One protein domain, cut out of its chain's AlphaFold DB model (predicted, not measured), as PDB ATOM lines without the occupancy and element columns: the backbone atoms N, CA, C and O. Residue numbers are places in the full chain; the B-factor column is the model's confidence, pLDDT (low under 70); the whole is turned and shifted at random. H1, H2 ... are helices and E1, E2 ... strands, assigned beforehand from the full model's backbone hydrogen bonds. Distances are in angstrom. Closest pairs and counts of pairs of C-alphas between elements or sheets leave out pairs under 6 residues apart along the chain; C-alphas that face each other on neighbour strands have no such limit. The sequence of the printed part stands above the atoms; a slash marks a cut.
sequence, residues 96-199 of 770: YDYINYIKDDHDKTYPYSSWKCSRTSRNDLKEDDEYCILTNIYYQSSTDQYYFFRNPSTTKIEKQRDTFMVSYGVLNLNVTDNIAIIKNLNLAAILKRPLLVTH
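Overview. This is residues 96 to 199 of the 770 residues of the protein "Hypothetical protein" of Rotaria sp. Silwood1 (UniProt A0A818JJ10). A strongly twisted sheet of five strands, E5-E6-E4-E3-E7, and a smaller sheet, E1-E2-E8, stand partly face to face as a sandwich with crossed strands. H1 lies beside the larger sheet's strands near one end, and at the other end the tip of the E1-E2 hairpin, residues 122 to 127, sticks out. The printed part has 104 residues, mostly strand, with under half in named elements, in the order E1 E2 E3 E4 E5 E6 H1 E7 E8; the larger sheet is mixed, the smaller antiparallel. It is only just compact, close to loose, with a radius of gyration of the C-alphas of 15.1 A and spans of 54 by 31 by 21 A.

Along the chain. In the larger sheet E5 is residues 163 to 166, E6 169 to 176 (22.0 A), E4 145 to 149, E3 137 to 140 and E7 187 to 191. H1 is residues 179 to 184. E1, residues 114 to 119 (16.7 A), begins at C-alpha (197.980, 171.719, 236.813); E2 is 130 to 135 (16.6 A), and E8, 195 to 198, ends at (190.956, 179.510, 248.695).

Arrangement. E6 and E4 are parallel, with N 174 and O 146 at 2.8 A. E5 and E6, a hairpin, have N 171 and O 164 at 2.7 A. E4-E3 and E3-E7 are antiparallel, with N 147 and O 138 at 2.8 A and N 191 and O 137 at 3.0 A. E6, H1 and E7 form a split strand-helix-strand unit, two strands of one sheet that are not neighbours, joined through a helix, with E4 and E3 between them in the sheet; its crossover is right-handed. H1, with every O i to N i+4 pair within hydrogen-bond range, is on this sheet at a height of 8.0 A, only just over none of its strands. The sandwich's strands stand at 67 degrees; the closest C-alphas of E5 and E8 are Val 166 and Val 197, 5.4 A. E2 is antiparallel to E1, with N 118 and O 131 at 2.8 A, and to E8, with N 195 and O 134 at 2.8 A.

Size, cuts and confidence. The two farthest C-alphas, His 106 and Asp 124, are 54.1 A apart. The printed part has no cut; the E4 to E5 link is long. Low pLDDT, under 70, includes residues 96 to 109, 120 to 129 and 187 to 199.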
ATOM      1  N   TYR A  96     176.026 170.110 230.329       38.78
ATOM      2  CA  TYR A  96     176.987 169.597 229.336       38.78
ATOM      3  C   TYR A  96     178.181 170.523 229.037       38.78
ATOM      4  O   TYR A  96     179.212 170.054 228.559       38.78
ATOM      5  N   ASP A  97     178.096 171.816 229.359       36.00
ATOM      6  CA  ASP A  97     179.084 172.821 228.925       36.00
ATOM      7  C   ASP A  97     180.408 172.821 229.720       36.00
ATOM      8  O   ASP A  97     181.353 173.545 229.384       36.00
ATOM      9  N   TYR A  98     180.505 171.994 230.765       45.50
ATOM     10  CA  TYR A  98     181.620 171.986 231.726       45.50
ATOM     11  C   TYR A  98     182.394 170.666 231.766       45.50
ATOM     12  O   TYR A  98     183.446 170.574 232.405       45.50
ATOM     13  N   ILE A  99     181.876 169.650 231.079       46.78
ATOM     14  CA  ILE A  99     182.301 168.264 231.195       46.78
ATOM     15  C   ILE A  99     182.578 167.730 229.796       46.78
ATOM     16  O   ILE A  99     181.673 167.612 228.973       46.78
ATOM     17  N   ASN A 100     183.832 167.366 229.527       54.03
ATOM     18  CA  ASN A 100     184.119 166.581 228.333       54.03
ATOM     19  C   ASN A 100     183.864 165.105 228.647       54.03
ATOM     20  O   ASN A 100     184.640 164.495 229.390       54.03
ATOM     21  N   TYR A 101     182.786 164.553 228.096       51.78
ATOM     22  CA  TYR A 101     182.498 163.122 228.160       51.78
ATOM     23  C   TYR A 101     183.444 162.395 227.213       51.78
ATOM     24  O   TYR A 101     183.463 162.671 226.013       51.78
ATOM     25  N   ILE A 102     184.255 161.485 227.744       58.16
ATOM     26  CA  ILE A 102     185.235 160.777 226.926       58.16
ATOM     27  C   ILE A 102     184.609 159.499 226.380       58.16
ATOM     28  O   ILE A 102     184.603 158.465 227.047       58.16
ATOM     29  N   LYS A 103     184.062 159.585 225.168       46.53
ATOM     30  CA  LYS A 103     183.500 158.433 224.465       46.53
ATOM     31  C   LYS A 103     184.581 157.767 223.609       46.53
ATOM     32  O   LYS A 103     185.237 158.449 222.833       46.53
ATOM     33  N   ASP A 104     184.715 156.457 223.792       54.09
ATOM     34  CA  ASP A 104     185.559 155.514 223.047       54.09
ATOM     35  C   ASP A 104     187.084 155.667 223.211       54.09
ATOM     36  O   ASP A 104     187.649 156.754 223.301       54.09
ATOM     37  N   ASP A 105     187.748 154.521 223.360       52.22
ATOM     38  CA  ASP A 105     189.007 154.363 224.101       52.22
ATOM     39  C   ASP A 105     190.281 154.462 223.255       52.22
ATOM     40  O   ASP A 105     191.371 154.150 223.730       52.22
ATOM     41  N   HIS A 106     190.166 154.884 221.996       46.72
ATOM     42  CA  HIS A 106     191.222 154.574 221.037       46.72
ATOM     43  C   HIS A 106     192.361 155.589 220.933       46.72
ATOM     44  O   HIS A 106     193.454 155.145 220.623       46.72
ATOM     45  N   ASP A 107     192.196 156.866 221.308       48.66
ATOM     46  CA  ASP A 107     193.304 157.847 221.269       48.66
ATOM     47  C   ASP A 107     193.132 159.000 222.280       48.66
ATOM     48  O   ASP A 107     193.052 160.183 221.938       48.66
ATOM     49  N   LYS A 108     193.043 158.680 223.577       58.88
ATOM     50  CA  LYS A 108     192.951 159.708 224.630       58.88
ATOM     51  C   LYS A 108     194.346 160.147 225.074       58.88
ATOM     52  O   LYS A 108     195.054 159.415 225.765       58.88
ATOM     53  N   THR A 109     194.720 161.383 224.749       69.50
ATOM     54  CA  THR A 109     195.762 162.083 225.508       69.50
ATOM     55  C   THR A 109     195.181 162.461 226.874       69.50
ATOM     56  O   THR A 109     194.132 163.097 226.965       69.50
ATOM     57  N   TYR A 110     195.829 162.017 227.954       79.44
ATOM     58  CA  TYR A 110     195.445 162.344 229.329       79.44
ATOM     59  C   TYR A 110     196.311 163.517 229.797       79.44
ATOM     60  O   TYR A 110     197.457 163.290 230.191       79.44
ATOM     61  N   PRO A 111     195.842 164.775 229.687       83.69
ATOM     62  CA  PRO A 111     196.650 165.916 230.084       83.69
ATOM     63  C   PRO A 111     196.890 165.898 231.592       83.69
ATOM     64  O   PRO A 111     195.969 165.695 232.376       83.69
ATOM     65  N   TYR A 112     198.119 166.179 232.010       87.94
ATOM     66  CA  TYR A 112     198.391 166.365 233.427       87.94
ATOM     67  C   TYR A 112     197.532 167.503 234.001       87.94
ATOM     68  O   TYR A 112     197.315 168.546 233.370       87.94
ATOM     69  N   SER A 113     197.039 167.295 235.214       88.12
ATOM     70  CA  SER A 113     196.466 168.332 236.052       88.12
ATOM     71  C   SER A 113     197.529 169.364 236.385       88.12
ATOM     72  O   SER A 113     198.696 169.045 236.626       88.12
ATOM     73  N   SER A 114     197.118 170.626 236.390       82.88
ATOM     74  CA  SER A 114     197.980 171.719 236.813       82.88
ATOM     75  C   SER A 114     197.283 172.512 237.899       82.88
ATOM     76  O   SER A 114     196.068 172.723 237.841       82.88
ATOM     77  N   TRP A 115     198.064 172.943 238.884       85.50
ATOM     78  CA  TRP A 115     197.637 173.960 239.821       85.50
ATOM     79  C   TRP A 115     198.579 175.154 239.771       85.50
ATOM     80  O   TRP A 115     199.781 175.006 239.557       85.50
ATOM     81  N   LYS A 116     198.035 176.356 239.933       80.81
ATOM     82  CA  LYS A 116     198.822 177.581 240.087       80.81
ATOM     83  C   LYS A 116     198.338 178.283 241.335       80.81
ATOM     84  O   LYS A 116     197.192 178.722 241.369       80.81
ATOM     85  N   CYS A 117     199.199 178.352 242.341       79.19
ATOM     86  CA  CYS A 117     198.897 179.040 243.581       79.19
ATOM     87  C   CYS A 117     199.578 180.408 243.604       79.19
ATOM     88  O   CYS A 117     200.689 180.573 243.100       79.19
ATOM     89  N   SER A 118     198.895 181.405 244.146       74.75
ATOM     90  CA  SER A 118     199.433 182.739 244.390       74.75
ATOM     91  C   SER A 118     199.258 183.051 245.865       74.75
ATOM     92  O   SER A 118     198.151 182.951 246.395       74.75
ATOM     93  N   ARG A 119     200.362 183.404 246.528       72.94
ATOM     94  CA  ARG A 119     200.331 183.941 247.888       72.94
ATOM     95  C   ARG A 119     200.105 185.437 247.818       72.94
ATOM     96  O   ARG A 119     200.812 186.137 247.089       72.94
ATOM     97  N   THR A 120     199.160 185.938 248.591       61.06
ATOM     98  CA  THR A 120     199.014 187.379 248.776       61.06
ATOM     99  C   THR A 120     200.007 187.822 249.848       61.06
ATOM    100  O   THR A 120     199.675 187.839 251.027       61.06
ATOM    101  N   SER A 121     201.246 188.161 249.468       46.94
ATOM    102  CA  SER A 121     202.242 188.657 250.428       46.94
ATOM    103  C   SER A 121     201.903 190.090 250.847       46.94
ATOM    104  O   SER A 121     202.339 191.065 250.222       46.94
ATOM    105  N   ARG A 122     201.098 190.244 251.896       50.50
ATOM    106  CA  ARG A 122     200.989 191.512 252.617       50.50
ATOM    107  C   ARG A 122     201.579 191.359 254.002       50.50
ATOM    108  O   ARG A 122     201.028 190.650 254.828       50.50
ATOM    109  N   ASN A 123     202.632 192.133 254.256       51.91
ATOM    110  CA  ASN A 123     203.289 192.272 255.560       51.91
ATOM    111  C   ASN A 123     202.338 192.699 256.699       51.91
ATOM    112  O   ASN A 123     202.722 192.631 257.862       51.91
ATOM    113  N   ASP A 124     201.121 193.145 256.375       46.59
ATOM    114  CA  ASP A 124     200.134 193.628 257.342       46.59
ATOM    115  C   ASP A 124     199.249 192.510 257.926       46.59
ATOM    116  O   ASP A 124     198.550 192.742 258.913       46.59
ATOM    117  N   LEU A 125     199.278 191.297 257.357       44.91
ATOM    118  CA  LEU A 125     198.558 190.130 257.875       44.91
ATOM    119  C   LEU A 125     199.575 189.091 258.354       44.91
ATOM    120  O   LEU A 125     200.516 188.750 257.648       44.91
ATOM    121  N   LYS A 126     199.400 188.597 259.585       48.41
ATOM    122  CA  LYS A 126     200.280 187.580 260.188       48.41
ATOM    123  C   LYS A 126     200.117 186.181 259.569       48.41
ATOM    124  O   LYS A 126     200.835 185.275 259.982       48.41
ATOM    125  N   GLU A 127     199.207 186.000 258.612       54.16
ATOM    126  CA  GLU A 127     198.899 184.710 257.989       54.16
ATOM    127  C   GLU A 127     198.990 184.815 256.455       54.16
ATOM    128  O   GLU A 127     198.393 185.696 255.835       54.16
ATOM    129  N   ASP A 128     199.795 183.932 255.855       56.22
ATOM    130  CA  ASP A 128     199.996 183.816 254.407       56.22
ATOM    131  C   ASP A 128     198.783 183.111 253.768       56.22
ATOM    132  O   ASP A 128     198.762 181.882 253.650       56.22
ATOM    133  N   ASP A 129     197.786 183.875 253.315       65.81
ATOM    134  CA  ASP A 129     196.689 183.312 252.523       65.81
ATOM    135  C   ASP A 129     197.153 182.949 251.105       65.81
ATOM    136  O   ASP A 129     197.795 183.727 250.384       65.81
ATOM    137  N   GLU A 130     196.806 181.733 250.687       73.25
ATOM    138  CA  GLU A 130     197.154 181.175 249.387       73.25
ATOM    139  C   GLU A 130     195.892 180.796 248.607       73.25
ATOM    140  O   GLU A 130     195.003 180.101 249.108       73.25
ATOM    141  N   TYR A 131     195.843 181.235 247.352       75.56
ATOM    142  CA  TYR A 131     194.752 180.963 246.418       75.56
ATOM    143  C   TYR A 131     195.281 180.105 245.282       75.56
ATOM    144  O   TYR A 131     196.296 180.460 244.685       75.56
ATOM    145  N   CYS A 132     194.602 179.006 244.961       78.38
ATOM    146  CA  CYS A 132     195.036 178.053 243.944       78.38
ATOM    147  C   CYS A 132     194.000 177.909 242.828       78.38
ATOM    148  O   CYS A 132     192.808 177.769 243.082       78.38
ATOM    149  N   ILE A 133     194.471 177.889 241.583       78.31
ATOM    150  CA  ILE A 133     193.671 177.572 240.399       78.31
ATOM    151  C   ILE A 133     194.001 176.148 239.960       78.31
ATOM    152  O   ILE A 133     195.145 175.900 239.584       78.31
ATOM    153  N   LEU A 134     193.026 175.236 239.978       80.81
ATOM    154  CA  LEU A 134     193.171 173.824 239.593       80.81
ATOM    155  C   LEU A 134     192.599 173.561 238.194       80.81
ATOM    156  O   LEU A 134     191.512 174.033 237.886       80.81
ATOM    157  N   THR A 135     193.266 172.767 237.356       82.31
ATOM    158  CA  THR A 135     192.808 172.421 235.990       82.31
ATOM    159  C   THR A 135     192.999 170.933 235.687       82.31
ATOM    160  O   THR A 135     193.872 170.295 236.271       82.31
ATOM    161  N   ASN A 136     192.198 170.398 234.754       83.88
ATOM    162  CA  ASN A 136     192.156 168.982 234.357       83.88
ATOM    163  C   ASN A 136     191.915 168.034 235.543       83.88
ATOM    164  O   ASN A 136     192.690 167.108 235.766       83.88
ATOM    165  N   ILE A 137     190.857 168.277 236.321       89.81
ATOM    166  CA  ILE A 137     190.446 167.366 237.399       89.81
ATOM    167  C   ILE A 137     189.581 166.250 236.807       89.81
ATOM    168  O   ILE A 137     188.613 166.510 236.084       89.81
ATOM    169  N   TYR A 138     189.937 165.007 237.110       87.25
ATOM    170  CA  TYR A 138     189.254 163.813 236.618       87.25
ATOM    171  C   TYR A 138     188.196 163.369 237.623       87.25
ATOM    172  O   TYR A 138     188.473 163.328 238.818       87.25
ATOM    173  N   TYR A 139     186.991 163.030 237.163       86.38
ATOM    174  CA  TYR A 139     185.898 162.615 238.043       86.38
ATOM    175  C   TYR A 139     185.494 161.161 237.785       86.38
ATOM    176  O   TYR A 139     185.110 160.794 236.666       86.38
ATOM    177  N   GLN A 140     185.555 160.343 238.836       86.00
ATOM    178  CA  GLN A 140     185.100 158.959 238.816       86.00
ATOM    179  C   GLN A 140     183.683 158.870 239.376       86.00
ATOM    180  O   GLN A 140     183.456 158.914 240.582       86.00
ATOM    181  N   SER A 141     182.718 158.692 238.475       74.81
ATOM    182  CA  SER A 141     181.298 158.664 238.840       74.81
ATOM    183  C   SER A 141     180.905 157.497 239.747       74.81
ATOM    184  O   SER A 141     180.001 157.657 240.558       74.81
ATOM    185  N   SER A 142     181.575 156.343 239.642       78.62
ATOM    186  CA  SER A 142     181.223 155.156 240.431       78.62
ATOM    187  C   SER A 142     181.590 155.262 241.910       78.62
ATOM    188  O   SER A 142     180.998 154.562 242.725       78.62
ATOM    189  N   THR A 143     182.551 156.120 242.257       83.19
ATOM    190  CA  THR A 143     183.043 156.304 243.631       83.19
ATOM    191  C   THR A 143     182.816 157.717 244.169       83.19
ATOM    192  O   THR A 143     183.110 157.960 245.333       83.19
ATOM    193  N   ASP A 144     182.298 158.636 243.345       80.19
ATOM    194  CA  ASP A 144     182.170 160.074 243.641       80.19
ATOM    195  C   ASP A 144     183.503 160.716 244.077       80.19
ATOM    196  O   ASP A 144     183.564 161.537 244.990       80.19
ATOM    197  N   GLN A 145     184.602 160.313 243.429       87.25
ATOM    198  CA  GLN A 145     185.953 160.782 243.745       87.25
ATOM    199  C   GLN A 145     186.545 161.646 242.628       87.25
ATOM    200  O   GLN A 145     186.328 161.411 241.435       87.25
ATOM    201  N   TYR A 146     187.342 162.634 243.034       90.19
ATOM    202  CA  TYR A 146     188.069 163.539 242.152       90.19
ATOM    203  C   TYR A 146     189.554 163.177 242.153       90.19
ATOM    204  O   TYR A 146     190.134 162.968 243.212       90.19
ATOM    205  N   TYR A 147     190.181 163.130 240.981       91.56
ATOM    206  CA  TYR A 147     191.586 162.778 240.804       91.56
ATOM    207  C   TYR A 147     192.370 163.940 240.189       91.56
ATOM    208  O   TYR A 147     191.929 164.569 239.222       91.56
ATOM    209  N   PHE A 148     193.557 164.193 240.738       91.81
ATOM    210  CA  PHE A 148     194.526 165.163 240.225       91.81
ATOM    211  C   PHE A 148     195.707 164.392 239.619       91.81
ATOM    212  O   PHE A 148     196.515 163.816 240.349       91.81
ATOM    213  N   PHE A 149     195.793 164.349 238.288       92.38
ATOM    214  CA  PHE A 149     196.824 163.625 237.548       92.38
ATOM    215  C   PHE A 149     198.107 164.456 237.438       92.38
ATOM    216  O   PHE A 149     198.275 165.267 236.531       92.38
ATOM    217  N   ARG A 150     199.022 164.294 238.388       88.50
ATOM    218  CA  ARG A 150     200.236 165.108 238.489       88.50
ATOM    219  C   ARG A 150     201.228 164.782 237.372       88.50
ATOM    220  O   ARG A 150     201.457 163.620 237.061       88.50
ATOM    221  N   ASN A 151     201.889 165.813 236.842       87.94
ATOM    222  CA  ASN A 151     203.022 165.640 235.936       87.94
ATOM    223  C   ASN A 151     204.249 165.096 236.701       87.94
ATOM    224  O   ASN A 151     204.769 165.814 237.562       87.94
ATOM    225  N   PRO A 152     204.762 163.887 236.398       82.69
ATOM    226  CA  PRO A 152     205.904 163.298 237.103       82.69
ATOM    227  C   PRO A 152     207.168 164.167 237.054       82.69
ATOM    228  O   PRO A 152     207.997 164.099 237.957       82.69
ATOM    229  N   SER A 153     207.313 165.016 236.029       82.88
ATOM    230  CA  SER A 153     208.465 165.918 235.898       82.88
ATOM    231  C   SER A 153     208.406 167.143 236.817       82.88
ATOM    232  O   SER A 153     209.413 167.831 236.988       82.88
ATOM    233  N   THR A 154     207.267 167.413 237.466       79.31
ATOM    234  CA  THR A 154     207.141 168.480 238.471       79.31
ATOM    235  C   THR A 154     207.568 167.989 239.857       79.31
ATOM    236  O   THR A 154     206.751 167.745 240.740       79.31
ATOM    237  N   THR A 155     208.879 167.856 240.070       58.69
ATOM    238  CA  THR A 155     209.493 167.340 241.313       58.69
ATOM    239  C   THR A 155     209.443 168.296 242.515       58.69
ATOM    240  O   THR A 155     209.906 167.939 243.591       58.69
ATOM    241  N   LYS A 156     208.878 169.504 242.367       58.75
ATOM    242  CA  LYS A 156     208.979 170.596 243.358       58.75
ATOM    243  C   LYS A 156     207.677 171.017 244.037       58.75
ATOM    244  O   LYS A 156     207.611 172.115 244.584       58.75
ATOM    245  N   ILE A 157     206.629 170.194 244.031       58.59
ATOM    246  CA  ILE A 157     205.454 170.548 244.833       58.59
ATOM    247  C   ILE A 157     205.659 170.074 246.276       58.59
ATOM    248  O   ILE A 157     205.291 168.963 246.643       58.59
ATOM    249  N   GLU A 158     206.295 170.932 247.071       54.50
ATOM    250  CA  GLU A 158     206.885 170.593 248.373       54.50
ATOM    251  C   GLU A 158     205.901 170.282 249.511       54.50
ATOM    252  O   GLU A 158     206.342 169.844 250.568       54.50
ATOM    253  N   LYS A 159     204.580 170.395 249.331       60.19
ATOM    254  CA  LYS A 159     203.594 169.806 250.256       60.19
ATOM    255  C   LYS A 159     202.374 169.355 249.464       60.19
ATOM    256  O   LYS A 159     201.733 170.167 248.802       60.19
ATOM    257  N   GLN A 160     202.066 168.059 249.512       63.25
ATOM    258  CA  GLN A 160     200.856 167.509 248.902       63.25
ATOM    259  C   GLN A 160     199.646 168.046 249.669       63.25
ATOM    260  O   GLN A 160     199.329 167.562 250.749       63.25
ATOM    261  N   ARG A 161     198.995 169.083 249.136       73.88
ATOM    262  CA  ARG A 161     197.621 169.399 249.521       73.88
ATOM    263  C   ARG A 161     196.711 168.533 248.667       73.88
ATOM    264  O   ARG A 161     196.618 168.728 247.459       73.88
ATOM    265  N   ASP A 162     196.100 167.550 249.299       84.12
ATOM    266  CA  ASP A 162     195.002 166.755 248.753       84.12
ATOM    267  C   ASP A 162     193.640 167.381 249.087       84.12
ATOM    268  O   ASP A 162     192.639 167.057 248.461       84.12
ATOM    269  N   THR A 163     193.608 168.325 250.026       84.38
ATOM    270  CA  THR A 163     192.385 168.899 250.577       84.38
ATOM    271  C   THR A 163     192.299 170.399 250.290       84.38
ATOM    272  O   THR A 163     193.243 171.154 250.533       84.38
ATOM    273  N   PHE A 164     191.148 170.833 249.784       81.56
ATOM    274  CA  PHE A 164     190.905 172.172 249.245       81.56
ATOM    275  C   PHE A 164     189.576 172.728 249.783       81.56
ATOM    276  O   PHE A 164     188.561 172.046 249.721       81.56
ATOM    277  N   MET A 165     189.538 173.962 250.299       73.38
ATOM    278  CA  MET A 165     188.280 174.593 250.734       73.38
ATOM    279  C   MET A 165     187.612 175.330 249.565       73.38
ATOM    280  O   MET A 165     188.120 176.333 249.071       73.38
ATOM    281  N   VAL A 166     186.458 174.841 249.116       77.50
ATOM    282  CA  VAL A 166     185.652 175.453 248.046       77.50
ATOM    283  C   VAL A 166     184.317 175.966 248.592       77.50
ATOM    284  O   VAL A 166     183.931 175.661 249.720       77.50
ATOM    285  N   SER A 167     183.583 176.751 247.798       55.94
ATOM    286  CA  SER A 167     182.335 177.410 248.228       55.94
ATOM    287  C   SER A 167     181.259 176.453 248.756       55.94
ATOM    288  O   SER A 167     180.428 176.853 249.568       55.94
ATOM    289  N   TYR A 168     181.284 175.192 248.326       62.19
ATOM    290  CA  TYR A 168     180.340 174.148 248.728       62.19
ATOM    291  C   TYR A 168     180.916 173.133 249.734       62.19
ATOM    292  O   TYR A 168     180.238 172.160 250.058       62.19
ATOM    293  N   GLY A 169     182.127 173.353 250.265       76.88
ATOM    294  CA  GLY A 169     182.707 172.528 251.329       76.88
ATOM    295  C   GLY A 169     184.164 172.131 251.096       76.88
ATOM    296  O   GLY A 169     184.906 172.794 250.375       76.88
ATOM    297  N   VAL A 170     184.579 171.043 251.743       80.81
ATOM    298  CA  VAL A 170     185.918 170.465 251.591       80.81
ATOM    299  C   VAL A 170     185.948 169.610 250.321       80.81
ATOM    300  O   VAL A 170     185.186 168.654 250.197       80.81
ATOM    301  N   LEU A 171     186.826 169.945 249.382       83.19
ATOM    302  CA  LEU A 171     187.122 169.156 248.193       83.19
ATOM    303  C   LEU A 171     188.381 168.318 248.437       83.19
ATOM    304  O   LEU A 171     189.475 168.866 248.561       83.19
ATOM    305  N   ASN A 172     188.219 166.997 248.447       89.81
ATOM    306  CA  ASN A 172     189.325 166.044 248.532       89.81
ATOM    307  C   ASN A 172     189.708 165.567 247.123       89.81
ATOM    308  O   ASN A 172     188.848 165.134 246.352       89.81
ATOM    309  N   LEU A 173     190.994 165.644 246.794       90.88
ATOM    310  CA  LEU A 173     191.575 165.217 245.528       90.88
ATOM    311  C   LEU A 173     192.500 164.021 245.750       90.88
ATOM    312  O   LEU A 173     193.512 164.114 246.442       90.88
ATOM    313  N   ASN A 174     192.216 162.924 245.056       92.56
ATOM    314  CA  ASN A 174     193.118 161.790 244.937       92.56
ATOM    315  C   ASN A 174     194.256 162.158 243.974       92.56
ATOM    316  O   ASN A 174     194.126 162.058 242.748       92.56
ATOM    317  N   VAL A 175     195.374 162.635 244.521       90.81
ATOM    318  CA  VAL A 175     196.563 162.979 243.733       90.81
ATOM    319  C   VAL A 175     197.255 161.694 243.279       90.81
ATOM    320  O   VAL A 175     197.634 160.861 244.096       90.81
ATOM    321  N   THR A 176     197.443 161.535 241.971       90.31
ATOM    322  CA  THR A 176     198.134 160.380 241.383       90.31
ATOM    323  C   THR A 176     199.040 160.830 240.246       90.31
ATOM    324  O   THR A 176     198.700 161.734 239.491       90.31
ATOM    325  N   ASP A 177     200.202 160.209 240.106       90.44
ATOM    326  CA  ASP A 177     201.086 160.311 238.937       90.44
ATOM    327  C   ASP A 177     201.015 159.056 238.053       90.44
ATOM    328  O   ASP A 177     201.629 158.993 236.986       90.44
ATOM    329  N   ASN A 178     200.222 158.060 238.456       90.50
ATOM    330  CA  ASN A 178     200.087 156.810 237.735       90.50
ATOM    331  C   ASN A 178     198.997 156.919 236.660       90.50
ATOM    332  O   ASN A 178     197.797 156.846 236.946       90.50
ATOM    333  N   ILE A 179     199.421 157.023 235.397       88.38
ATOM    334  CA  ILE A 179     198.511 157.063 234.246       88.38
ATOM    335  C   ILE A 179     197.625 155.815 234.148       88.38
ATOM    336  O   ILE A 179     196.525 155.906 233.617       88.38
ATOM    337  N   ALA A 180     198.060 154.660 234.670       88.25
ATOM    338  CA  ALA A 180     197.239 153.451 234.683       88.25
ATOM    339  C   ALA A 180     196.014 153.614 235.590       88.25
ATOM    340  O   ALA A 180     194.944 153.136 235.234       88.25
ATOM    341  N   ILE A 181     196.133 154.350 236.706       87.81
ATOM    342  CA  ILE A 181     194.976 154.688 237.547       87.81
ATOM    343  C   ILE A 181     193.997 155.512 236.719       87.81
ATOM    344  O   ILE A 181     192.850 155.106 236.604       87.81
ATOM    345  N   ILE A 182     194.463 156.585 236.068       88.31
ATOM    346  CA  ILE A 182     193.616 157.460 235.240       88.31
ATOM    347  C   ILE A 182     192.975 156.709 234.063       88.31
ATOM    348  O   ILE A 182     191.799 156.917 233.788       88.31
ATOM    349  N   LYS A 183     193.713 155.815 233.397       83.56
ATOM    350  CA  LYS A 183     193.197 154.970 232.306       83.56
ATOM    351  C   LYS A 183     192.151 153.962 232.783       83.56
ATOM    352  O   LYS A 183     191.224 153.672 232.040       83.56
ATOM    353  N   ASN A 184     192.295 153.452 234.005       84.00
ATOM    354  CA  ASN A 184     191.374 152.480 234.595       84.00
ATOM    355  C   ASN A 184     190.182 153.135 235.307       84.00
ATOM    356  O   ASN A 184     189.254 152.433 235.715       84.00
ATOM    357  N   LEU A 185     190.185 154.463 235.484       81.44
ATOM    358  CA  LEU A 185     189.008 155.174 235.960       81.44
ATOM    359  C   LEU A 185     187.881 154.943 234.950       81.44
ATOM    360  O   LEU A 185     188.038 155.185 233.754       81.44
ATOM    361  N   ASN A 186     186.710 154.529 235.437       72.19
ATOM    362  CA  ASN A 186     185.490 154.539 234.635       72.19
ATOM    363  C   ASN A 186     185.032 156.004 234.481       72.19
ATOM    364  O   ASN A 186     184.152 156.495 235.200       72.19
ATOM    365  N   LEU A 187     185.771 156.742 233.646       62.62
ATOM    366  CA  LEU A 187     185.700 158.191 233.509       62.62
ATOM    367  C   LEU A 187     184.382 158.579 232.862       62.62
ATOM    368  O   LEU A 187     184.186 158.412 231.661       62.62
ATOM    369  N   ALA A 188     183.506 159.183 233.657       59.00
ATOM    370  CA  ALA A 188     182.329 159.842 233.115       59.00
ATOM    371  C   ALA A 188     182.686 161.222 232.539       59.00
ATOM    372  O   ALA A 188     182.027 161.683 231.615       59.00
ATOM    373  N   ALA A 189     183.711 161.896 233.078       63.97
ATOM    374  CA  ALA A 189     183.900 163.329 232.875       63.97
ATOM    375  C   ALA A 189     185.337 163.804 233.143       63.97
ATOM    376  O   ALA A 189     185.975 163.368 234.103       63.97
ATOM    377  N   ILE A 190     185.796 164.787 232.360       67.94
ATOM    378  CA  ILE A 190     186.936 165.650 232.714       67.94
ATOM    379  C   ILE A 190     186.436 167.084 232.908       67.94
ATOM    380  O   ILE A 190     185.820 167.653 231.998       67.94
ATOM    381  N   LEU A 191     186.767 167.683 234.055       65.31
ATOM    382  CA  LEU A 191     186.585 169.110 234.320       65.31
ATOM    383  C   LEU A 191     187.721 169.892 233.648       65.31
ATOM    384  O   LEU A 191     188.858 169.914 234.126       65.31
ATOM    385  N   LYS A 192     187.416 170.525 232.510       52.00
ATOM    386  CA  LYS A 192     188.402 171.286 231.721       52.00
ATOM    387  C   LYS A 192     188.603 172.730 232.192       52.00
ATOM    388  O   LYS A 192     189.595 173.346 231.815       52.00
ATOM    389  N   ARG A 193     187.674 173.300 232.967       53.38
ATOM    390  CA  ARG A 193     187.760 174.703 233.408       53.38
ATOM    391  C   ARG A 193     188.447 174.846 234.773       53.38
ATOM    392  O   ARG A 193     188.323 173.942 235.595       53.38
ATOM    393  N   PRO A 194     189.156 175.969 235.001       48.50
ATOM    394  CA  PRO A 194     189.851 176.235 236.251       48.50
ATOM    395  C   PRO A 194     188.894 176.291 237.450       48.50
ATOM    396  O   PRO A 194     187.919 177.038 237.419       48.50
ATOM    397  N   LEU A 195     189.195 175.540 238.510       58.34
ATOM    398  CA  LEU A 195     188.532 175.635 239.810       58.34
ATOM    399  C   LEU A 195     189.369 176.541 240.723       58.34
ATOM    400  O   LEU A 195     190.542 176.243 240.952       58.34
ATOM    401  N   LEU A 196     188.791 177.633 241.233       50.91
ATOM    402  CA  LEU A 196     189.446 178.452 242.257       50.91
ATOM    403  C   LEU A 196     189.196 177.834 243.632       50.91
ATOM    404  O   LEU A 196     188.047 177.629 244.022       50.91
ATOM    405  N   VAL A 197     190.270 177.592 244.369       57.88
ATOM    406  CA  VAL A 197     190.221 177.167 245.764       57.88
ATOM    407  C   VAL A 197     190.961 178.191 246.612       57.88
ATOM    408  O   VAL A 197     192.082 178.580 246.280       57.88
ATOM    409  N   THR A 198     190.347 178.609 247.713       50.53
ATOM    410  CA  THR A 198     190.956 179.510 248.695       50.53
ATOM    411  C   THR A 198     191.261 178.728 249.980       50.53
ATOM    412  O   THR A 198     190.575 177.754 250.285       50.53
ATOM    413  N   HIS A 199     192.263 179.129 250.771       41.34
ATOM    414  CA  HIS A 199     192.284 178.770 252.206       41.34
ATOM    415  C   HIS A 199     191.071 179.457 252.909       41.34
ATOM    416  O   HIS A 199     190.394 180.240 252.229       41.34
TER     417      HIS A 199